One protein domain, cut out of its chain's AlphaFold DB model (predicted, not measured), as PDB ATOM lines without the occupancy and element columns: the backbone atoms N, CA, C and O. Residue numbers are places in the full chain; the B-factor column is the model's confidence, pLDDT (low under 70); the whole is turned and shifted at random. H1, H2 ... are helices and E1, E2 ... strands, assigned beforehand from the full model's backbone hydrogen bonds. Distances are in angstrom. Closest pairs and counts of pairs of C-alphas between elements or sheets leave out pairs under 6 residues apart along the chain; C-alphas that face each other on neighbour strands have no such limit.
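AT A GLANCE: This is residues 7 to 81 of the 85 residues of an uncharacterized protein of Spiroplasma diminutum CUAS-1 (UniProt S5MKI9). A long hairpin of E3 and E4 has helix H1 packed on it, mainly on E4; a small hairpin, E1 and E2, lies near where E3 begins, with short H2 beyond E1, and loop residues 66 to 71 stick out at the opposite end. The 75 printed residues include two named helices, then four named strands in two antiparallel pairs; the class is mixed, with under half in named elements. The whole is compact, radius of gyration of the C-alphas 13.1 A, but elongated, 42 by 26 by 23 A.

HOW THE PARTS SIT: H1, residues 7 to 15, has every O i to N i+4 pair within hydrogen-bond range; H2, residues 25 to 28, is too short for one. E1, residues 32 to 34, and E2, residues 41 to 43, form an antiparallel hairpin, N 33 and O 42 within hydrogen-bond range at 3.0 A. E3, residues 57 to 62, and E4, residues 75 to 80, form another, N 60 and O 77 at 2.9 A. The closest C-alphas of H1 and E4, Ala 13 and Met 77, are 4.1 A apart.

IN THESE COORDINATES: H1 begins at C-alpha 7 (16.595, 14.895, 55.325) and spans 12.1 A. E4 spans 16.1 A, to C-alpha 80 (30.255, 4.412, 51.679).

THE WHOLE: The printed part has no cut. The links E2 to E3 and E3 to E4 are long. Residues 63 to 74 have pLDDT under 70.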
ATOM      1  N   ASP A   7      16.779  15.145  56.758       75.81
ATOM      2  CA  ASP A   7      16.595  14.895  55.325       75.81
ATOM      3  C   ASP A   7      17.289  15.944  54.438       75.81
ATOM      4  O   ASP A   7      17.814  15.606  53.376       75.81
ATOM      5  N   ASP A   8      17.359  17.204  54.882       83.31
ATOM      6  CA  ASP A   8      18.045  18.274  54.146       83.31
ATOM      7  C   ASP A   8      19.563  18.030  54.140       83.31
ATOM      8  O   ASP A   8      20.233  18.248  53.132       83.31
ATOM      9  N   ILE A   9      20.107  17.525  55.254       83.75
ATOM     10  CA  ILE A   9      21.531  17.176  55.382       83.75
ATOM     11  C   ILE A   9      21.865  16.000  54.458       83.75
ATOM     12  O   ILE A   9      22.869  16.046  53.750       83.75
ATOM     13  N   ALA A  10      21.015  14.968  54.426       86.75
ATOM     14  CA  ALA A  10      21.191  13.821  53.537       86.75
ATOM     15  C   ALA A  10      21.119  14.225  52.057       86.75
ATOM     16  O   ALA A  10      21.970  13.819  51.266       86.75
ATOM     17  N   THR A  11      20.159  15.080  51.698       88.12
ATOM     18  CA  THR A  11      20.003  15.597  50.328       88.12
ATOM     19  C   THR A  11      21.212  16.432  49.904       88.12
ATOM     20  O   THR A  11      21.722  16.267  48.795       88.12
ATOM     21  N   ASN A  12      21.717  17.296  50.788       88.06
ATOM     22  CA  ASN A  12      22.913  18.095  50.520       88.06
ATOM     23  C   ASN A  12      24.158  17.205  50.362       88.06
ATOM     24  O   ASN A  12      24.910  17.343  49.402       88.06
ATOM     25  N   ALA A  13      24.339  16.226  51.254       90.31
ATOM     26  CA  ALA A  13      25.424  15.251  51.167       90.31
ATOM     27  C   ALA A  13      25.418  14.470  49.846       90.31
ATOM     28  O   ALA A  13      26.472  14.295  49.235       90.31
ATOM     29  N   TRP A  14      24.237  14.039  49.400       92.38
ATOM     30  CA  TRP A  14      24.063  13.344  48.129       92.38
ATOM     31  C   TRP A  14      24.355  14.243  46.926       92.38
ATOM     32  O   TRP A  14      25.071  13.849  46.010       92.38
ATOM     33  N   SER A  15      23.871  15.486  46.964       89.56
ATOM     34  CA  SER A  15      24.068  16.464  45.888       89.56
ATOM     35  C   SER A  15      25.546  16.813  45.683       89.56
ATOM     36  O   SER A  15      25.976  17.028  44.551       89.56
ATOM     37  N   ASN A  16      26.330  16.808  46.766       88.44
ATOM     38  CA  ASN A  16      27.780  17.024  46.739       88.44
ATOM     39  C   ASN A  16      28.584  15.757  46.394       88.44
ATOM     40  O   ASN A  16      29.808  15.825  46.278       88.44
ATOM     41  N   ALA A  17      27.939  14.596  46.255       90.50
ATOM     42  CA  ALA A  17      28.618  13.356  45.899       90.50
ATOM     43  C   ALA A  17      28.991  13.325  44.411       90.50
ATOM     44  O   ALA A  17      28.289  13.860  43.544       90.50
ATOM     45  N   MET A  18      30.099  12.647  44.107       91.00
ATOM     46  CA  MET A  18      30.630  12.548  42.751       91.00
ATOM     47  C   MET A  18      29.630  11.835  41.829       91.00
ATOM     48  O   MET A  18      29.049  10.817  42.194       91.00
ATOM     49  N   LEU A  19      29.406  12.373  40.631       91.12
ATOM     50  CA  LEU A  19      28.535  11.749  39.629       91.12
ATOM     51  C   LEU A  19      29.174  10.462  39.081       91.12
ATOM     52  O   LEU A  19      30.383  10.428  38.872       91.12
ATOM     53  N   CYS A  20      28.370   9.422  38.829       89.19
ATOM     54  CA  CYS A  20      28.834   8.165  38.226       89.19
ATOM     55  C   CYS A  20      29.044   8.301  36.712       89.19
ATOM     56  O   CYS A  20      30.103   7.923  36.215       89.19
ATOM     57  N   GLN A  21      28.091   8.909  35.993       88.56
ATOM     58  CA  GLN A  21      28.175   9.173  34.543       88.56
ATOM     59  C   GLN A  21      28.471   7.919  33.699       88.56
ATOM     60  O   GLN A  21      29.024   8.008  32.603       88.56
ATOM     61  N   CYS A  22      28.081   6.742  34.186       87.81
ATOM     62  CA  CYS A  22      28.256   5.475  33.483       87.81
ATOM     63  C   CYS A  22      27.253   5.286  32.331       87.81
ATOM     64  O   CYS A  22      27.396   4.365  31.527       87.81
ATOM     65  N   GLY A  23      26.247   6.163  32.233       87.69
ATOM     66  CA  GLY A  23      25.251   6.167  31.163       87.69
ATOM     67  C   GLY A  23      24.048   5.268  31.440       87.69
ATOM     68  O   GLY A  23      23.215   5.075  30.548       87.69
ATOM     69  N   SER A  24      23.934   4.729  32.655       91.00
ATOM     70  CA  SER A  24      22.791   3.915  33.053       91.00
ATOM     71  C   SER A  24      21.547   4.777  33.314       91.00
ATOM     72  O   SER A  24      21.581   6.012  33.300       91.00
ATOM     73  N   GLN A  25      20.392   4.135  33.496       90.50
ATOM     74  CA  GLN A  25      19.147   4.859  33.759       90.50
ATOM     75  C   GLN A  25      19.157   5.519  35.147       90.50
ATOM     76  O   GLN A  25      18.547   6.570  35.334       90.50
ATOM     77  N   GLU A  26      19.875   4.926  36.094       90.31
ATOM     78  CA  GLU A  26      20.044   5.382  37.469       90.31
ATOM     79  C   GLU A  26      20.753   6.742  37.548       90.31
ATOM     80  O   GLU A  26      20.361   7.564  38.375       90.31
ATOM     81  N   ASP A  27      21.702   7.032  36.649       84.88
ATOM     82  CA  ASP A  27      22.330   8.359  36.518       84.88
ATOM     83  C   ASP A  27      21.279   9.444  36.218       84.88
ATOM     84  O   ASP A  27      21.311  10.536  36.784       84.88
ATOM     85  N   LYS A  28      20.303   9.149  35.342       87.75
ATOM     86  CA  LYS A  28      19.252  10.110  34.943       87.75
ATOM     87  C   LYS A  28      18.275  10.422  36.070       87.75
ATOM     88  O   LYS A  28      17.622  11.462  36.042       87.75
ATOM     89  N   LEU A  29      18.134   9.491  37.006       89.69
ATOM     90  CA  LEU A  29      17.232   9.591  38.148       89.69
ATOM     91  C   LEU A  29      17.956  10.036  39.420       89.69
ATOM     92  O   LEU A  29      17.334  10.083  40.476       89.69
ATOM     93  N   ASP A  30      19.252  10.339  39.320       87.75
ATOM     94  CA  ASP A  30      20.108  10.661  40.456       87.75
ATOM     95  C   ASP A  30      20.105   9.576  41.555       87.75
ATOM     96  O   ASP A  30      20.234   9.847  42.750       87.75
ATOM     97  N   ILE A  31      19.917   8.317  41.144       90.06
ATOM     98  CA  ILE A  31      19.816   7.172  42.055       90.06
ATOM     99  C   ILE A  31      21.196   6.714  42.494       90.06
ATOM    100  O   ILE A  31      21.336   6.247  43.619       90.06
ATOM    101  N   HIS A  32      22.218   6.839  41.644       92.69
ATOM    102  CA  HIS A  32      23.554   6.380  41.993       92.69
ATOM    103  C   HIS A  32      24.652   7.427  41.805       92.69
ATOM    104  O   HIS A  32      24.650   8.232  40.877       92.69
ATOM    105  N   ARG A  33      25.606   7.421  42.731       92.50
ATOM    106  CA  ARG A  33      26.746   8.346  42.800       92.50
ATOM    107  C   ARG A  33      28.012   7.556  43.079       92.50
ATOM    108  O   ARG A  33      27.941   6.392  43.451       92.50
ATOM    109  N   LEU A  34      29.181   8.157  42.923       93.00
ATOM    110  CA  LEU A  34      30.450   7.540  43.294       93.00
ATOM    111  C   LEU A  34      30.864   7.982  44.689       93.00
ATOM    112  O   LEU A  34      30.827   9.164  45.035       93.00
ATOM    113  N   CYS A  35      31.309   7.016  45.486       92.88
ATOM    114  CA  CYS A  35      32.027   7.309  46.712       92.88
ATOM    115  C   CYS A  35      33.364   7.960  46.350       92.88
ATOM    116  O   CYS A  35      34.180   7.333  45.676       92.88
ATOM    117  N   ILE A  36      33.628   9.175  46.839       89.25
ATOM    118  CA  ILE A  36      34.884   9.886  46.540       89.25
ATOM    119  C   ILE A  36      36.134   9.133  47.025       89.25
ATOM    120  O   ILE A  36      37.210   9.305  46.466       89.25
ATOM    121  N   VAL A  37      35.992   8.274  48.040       91.12
ATOM    122  CA  VAL A  37      37.109   7.536  48.647       91.12
ATOM    123  C   VAL A  37      37.504   6.317  47.816       91.12
ATOM    124  O   VAL A  37      38.677   6.112  47.528       91.12
ATOM    125  N   CYS A  38      36.534   5.478  47.443       92.81
ATOM    126  CA  CYS A  38      36.808   4.191  46.796       92.81
ATOM    127  C   CYS A  38      36.399   4.128  45.320       92.81
ATOM    128  O   CYS A  38      36.599   3.092  44.690       92.81
ATOM    129  N   LEU A  39      35.803   5.202  44.785       92.44
ATOM    130  CA  LEU A  39      35.320   5.336  43.405       92.44
ATOM    131  C   LEU A  39      34.330   4.245  42.967       92.44
ATOM    132  O   LEU A  39      34.093   4.047  41.778       92.44
ATOM    133  N   LYS A  40      33.729   3.542  43.930       93.00
ATOM    134  CA  LYS A  40      32.638   2.594  43.694       93.00
ATOM    135  C   LYS A  40      31.294   3.298  43.790       93.00
ATOM    136  O   LYS A  40      31.138   4.269  44.535       93.00
ATOM    137  N   THR A  41      30.329   2.756  43.065       92.56
ATOM    138  CA  THR A  41      28.949   3.224  43.034       92.56
ATOM    139  C   THR A  41      28.265   3.054  44.390       92.56
ATOM    140  O   THR A  41      28.376   2.006  45.014       92.56
ATOM    141  N   MET A  42      27.537   4.081  44.807       92.94
ATOM    142  CA  MET A  42      26.620   4.138  45.940       92.94
ATOM    143  C   MET A  42      25.207   4.323  45.395       92.94
ATOM    144  O   MET A  42      25.034   5.004  44.386       92.94
ATOM    145  N   ASP A  43      24.204   3.790  46.083       91.75
ATOM    146  CA  ASP A  43      22.786   3.923  45.721       91.75
ATOM    147  C   ASP A  43      22.055   4.748  46.784       91.75
ATOM    148  O   ASP A  43      22.108   4.426  47.973       91.75
ATOM    149  N   TYR A  44      21.355   5.800  46.360       89.56
ATOM    150  CA  TYR A  44      20.618   6.728  47.212       89.56
ATOM    151  C   TYR A  44      19.678   5.998  48.176       89.56
ATOM    152  O   TYR A  44      19.572   6.356  49.352       89.56
ATOM    153  N   ASN A  45      19.040   4.924  47.709       89.00
ATOM    154  CA  ASN A  45      18.080   4.152  48.489       89.00
ATOM    155  C   ASN A  45      18.745   3.295  49.571       89.00
ATOM    156  O   ASN A  45      18.098   2.982  50.573       89.00
ATOM    157  N   LYS A  46      20.039   2.991  49.425       89.62
ATOM    158  CA  LYS A  46      20.856   2.234  50.382       89.62
ATOM    159  C   LYS A  46      21.504   3.129  51.441       89.62
ATOM    160  O   LYS A  46      22.655   2.945  51.828       89.62
ATOM    161  N   HIS A  47      20.792   4.147  51.911       85.44
ATOM    162  CA  HIS A  47      21.289   4.985  53.000       85.44
ATOM    163  C   HIS A  47      21.455   4.161  54.289       85.44
ATOM    164  O   HIS A  47      20.604   3.322  54.591       85.44
ATOM    165  N   TYR A  48      22.491   4.432  55.094       81.44
ATOM    166  CA  TYR A  48      22.821   3.641  56.293       81.44
ATOM    167  C   TYR A  48      21.684   3.537  57.326       81.44
ATOM    168  O   TYR A  48      21.644   2.608  58.129       81.44
ATOM    169  N   SER A  49      20.768   4.511  57.340       81.44
ATOM    170  CA  SER A  49      19.599   4.485  58.229       81.44
ATOM    171  C   SER A  49      18.508   3.509  57.775       81.44
ATOM    172  O   SER A  49      17.613   3.200  58.558       81.44
ATOM    173  N   LYS A  50      18.565   3.038  56.524       81.12
ATOM    174  CA  LYS A  50      17.624   2.088  55.913       81.12
ATOM    175  C   LYS A  50      18.262   0.721  55.668       81.12
ATOM    176  O   LYS A  50      17.591  -0.292  55.828       81.12
ATOM    177  N   GLU A  51      19.545   0.688  55.312       86.81
ATOM    178  CA  GLU A  51      20.290  -0.528  54.986       86.81
ATOM    179  C   GLU A  51      21.640  -0.550  55.713       86.81
ATOM    180  O   GLU A  51      22.306   0.470  55.838       86.81
ATOM    181  N   ASN A  52      22.064  -1.722  56.194       81.31
ATOM    182  CA  ASN A  52      23.300  -1.875  56.974       81.31
ATOM    183  C   ASN A  52      24.423  -2.626  56.236       81.31
ATOM    184  O   ASN A  52      25.398  -3.022  56.874       81.31
ATOM    185  N   GLY A  53      24.291  -2.825  54.922       84.88
ATOM    186  CA  GLY A  53      25.289  -3.502  54.094       84.88
ATOM    187  C   GLY A  53      26.559  -2.671  53.842       84.88
ATOM    188  O   GLY A  53      26.559  -1.462  54.078       84.88
ATOM    189  N   PRO A  54      27.632  -3.301  53.328       80.94
ATOM    190  CA  PRO A  54      28.895  -2.623  53.002       80.94
ATOM    191  C   PRO A  54      28.748  -1.583  51.879       80.94
ATOM    192  O   PRO A  54      29.515  -0.625  51.806       80.94
ATOM    193  N   ASP A  55      27.725  -1.744  51.036       83.69
ATOM    194  CA  ASP A  55      27.393  -0.813  49.953       83.69
ATOM    195  C   ASP A  55      26.517   0.359  50.429       83.69
ATOM    196  O   ASP A  55      26.163   1.237  49.642       83.69
ATOM    197  N   ALA A  56      26.130   0.380  51.711       91.44
ATOM    198  CA  ALA A  56      25.347   1.477  52.250       91.44
ATOM    199  C   ALA A  56      26.198   2.744  52.340       91.44
ATOM    200  O   ALA A  56      27.387   2.683  52.655       91.44
ATOM    201  N   TRP A  57      25.595   3.908  52.113       93.62
ATOM    202  CA  TRP A  57      26.288   5.192  52.222       93.62
ATOM    203  C   TRP A  57      25.893   5.955  53.487       93.62
ATOM    204  O   TRP A  57      24.810   5.778  54.047       93.62
ATOM    205  N   ASN A  58      26.800   6.806  53.950       92.25
ATOM    206  CA  ASN A  58      26.679   7.655  55.123       92.25
ATOM    207  C   ASN A  58      27.151   9.079  54.796       92.25
ATOM    208  O   ASN A  58      27.832   9.322  53.800       92.25
ATOM    209  N   ILE A  59      26.791  10.018  55.660       90.62
ATOM    210  CA  ILE A  59      27.181  11.418  55.582       90.62
ATOM    211  C   ILE A  59      28.500  11.590  56.333       90.62
ATOM    212  O   ILE A  59      28.611  11.243  57.512       90.62
ATOM    213  N   LYS A  60      29.502  12.159  55.666       87.94
ATOM    214  CA  LYS A  60      30.724  12.652  56.306       87.94
ATOM    215  C   LYS A  60      30.796  14.163  56.172       87.94
ATOM    216  O   LYS A  60      30.329  14.742  55.192       87.94
ATOM    217  N   PHE A  61      31.381  14.782  57.185       83.38
ATOM    218  CA  PHE A  61      31.597  16.217  57.245       83.38
ATOM    219  C   PHE A  61      33.054  16.483  56.898       83.38
ATOM    220  O   PHE A  61      33.945  15.991  57.587       83.38
ATOM    221  N   TYR A  62      33.282  17.240  55.831       72.50
ATOM    222  CA  TYR A  62      34.604  17.716  55.468       72.50
ATOM    223  C   TYR A  62      34.749  19.166  55.929       72.50
ATOM    224  O   TYR A  62      34.048  20.056  55.439       72.50
ATOM    225  N   ASN A  63      35.639  19.394  56.896       66.12
ATOM    226  CA  ASN A  63      36.016  20.735  57.329       66.12
ATOM    227  C   ASN A  63      37.178  21.211  56.459       66.12
ATOM    228  O   ASN A  63      38.269  20.651  56.514       66.12
ATOM    229  N   ASN A  64      36.956  22.254  55.662       56.03
ATOM    230  CA  ASN A  64      38.052  22.944  55.001       56.03
ATOM    231  C   ASN A  64      38.692  23.893  56.024       56.03
ATOM    232  O   ASN A  64      38.094  24.906  56.383       56.03
ATOM    233  N   GLU A  65      39.889  23.566  56.509       50.91
ATOM    234  CA  GLU A  65      40.604  24.372  57.513       50.91
ATOM    235  C   GLU A  65      40.845  25.827  57.057       50.91
ATOM    236  O   GLU A  65      40.971  26.713  57.898       50.91
ATOM    237  N   ASN A  66      40.800  26.105  55.747       50.03
ATOM    238  CA  ASN A  66      40.959  27.449  55.176       50.03
ATOM    239  C   ASN A  66      39.703  28.343  55.249       50.03
ATOM    240  O   ASN A  66      39.750  29.482  54.793       50.03
ATOM    241  N   TYR A  67      38.575  27.852  55.774       47.69
ATOM    242  CA  TYR A  67      37.292  28.578  55.819       47.69
ATOM    243  C   TYR A  67      36.827  28.933  57.251       47.69
ATOM    244  O   TYR A  67      35.677  29.323  57.461       47.69
ATOM    245  N   ASN A  68      37.716  28.803  58.242       43.09
ATOM    246  CA  ASN A  68      37.408  28.866  59.677       43.09
ATOM    247  C   ASN A  68      37.556  30.259  60.320       43.09
ATOM    248  O   ASN A  68      38.165  30.390  61.379       43.09
ATOM    249  N   GLU A  69      36.947  31.300  59.748       46.91
ATOM    250  CA  GLU A  69      36.746  32.557  60.496       46.91
ATOM    251  C   GLU A  69      35.296  32.782  60.945       46.91
ATOM    252  O   GLU A  69      35.062  33.567  61.864       46.91
ATOM    253  N   VAL A  70      34.303  32.074  60.388       42.53
ATOM    254  CA  VAL A  70      32.894  32.300  60.748       42.53
ATOM    255  C   VAL A  70      32.062  31.023  60.566       42.53
ATOM    256  O   VAL A  70      32.021  30.465  59.478       42.53
ATOM    257  N   GLU A  71      31.416  30.565  61.645       42.97
ATOM    258  CA  GLU A  71      30.239  29.674  61.679       42.97
ATOM    259  C   GLU A  71      30.186  28.490  60.675       42.97
ATOM    260  O   GLU A  71      29.675  28.618  59.572       42.97
ATOM    261  N   PHE A  72      30.638  27.302  61.105       45.22
ATOM    262  CA  PHE A  72      30.358  25.964  60.533       45.22
ATOM    263  C   PHE A  72      30.059  25.917  59.013       45.22
ATOM    264  O   PHE A  72      28.941  25.634  58.584       45.22
ATOM    265  N   SER A  73      31.085  26.144  58.196       48.66
ATOM    266  CA  SER A  73      31.049  26.092  56.726       48.66
ATOM    267  C   SER A  73      31.537  24.740  56.166       48.66
ATOM    268  O   SER A  73      32.195  24.672  55.129       48.66
ATOM    269  N   GLY A  74      31.243  23.637  56.862       60.25
ATOM    270  CA  GLY A  74      31.629  22.289  56.428       60.25
ATOM    271  C   GLY A  74      30.807  21.800  55.229       60.25
ATOM    272  O   GLY A  74      29.592  21.996  55.179       60.25
ATOM    273  N   ILE A  75      31.450  21.116  54.278       75.62
ATOM    274  CA  ILE A  75      30.754  20.436  53.176       75.62
ATOM    275  C   ILE A  75      30.325  19.056  53.678       75.62
ATOM    276  O   ILE A  75      31.141  18.279  54.176       75.62
ATOM    277  N   THR A  76      29.040  18.730  53.549       86.62
ATOM    278  CA  THR A  76      28.553  17.363  53.763       86.62
ATOM    279  C   THR A  76      28.708  16.566  52.483       86.62
ATOM    280  O   THR A  76      28.314  17.047  51.421       86.62
ATOM    281  N   MET A  77      29.226  15.345  52.582       88.38
ATOM    282  CA  MET A  77      29.417  14.441  51.447       88.38
ATOM    283  C   MET A  77      28.850  13.056  51.742       88.38
ATOM    284  O   MET A  77      29.002  12.548  52.855       88.38
ATOM    285  N   ALA A  78      28.231  12.432  50.740       92.06
ATOM    286  CA  ALA A  78      27.897  11.015  50.785       92.06
ATOM    287  C   ALA A  78      29.132  10.166  50.446       92.06
ATOM    288  O   ALA A  78      29.793  10.378  49.429       92.06
ATOM    289  N   VAL A  79      29.428   9.191  51.299       93.56
ATOM    290  CA  VAL A  79      30.460   8.168  51.076       93.56
ATOM    291  C   VAL A  79      29.945   6.818  51.543       93.56
ATOM    292  O   VAL A  79      29.040   6.767  52.371       93.56
ATOM    293  N   HIS A  80      30.539   5.717  51.086       94.38
ATOM    294  CA  HIS A  80      30.255   4.412  51.679       94.38
ATOM    295  C   HIS A  80      30.449   4.462  53.197       94.38
ATOM    296  O   HIS A  80      31.385   5.087  53.698       94.38
ATOM    297  N   LYS A  81      29.560   3.792  53.926       91.12
ATOM    298  CA  LYS A  81      29.507   3.763  55.388       91.12
ATOM    299  C   LYS A  81      30.861   3.404  56.001       91.12
ATOM    300  O   LYS A  81      31.259   4.029  56.986       91.12
TER     301      LYS A  81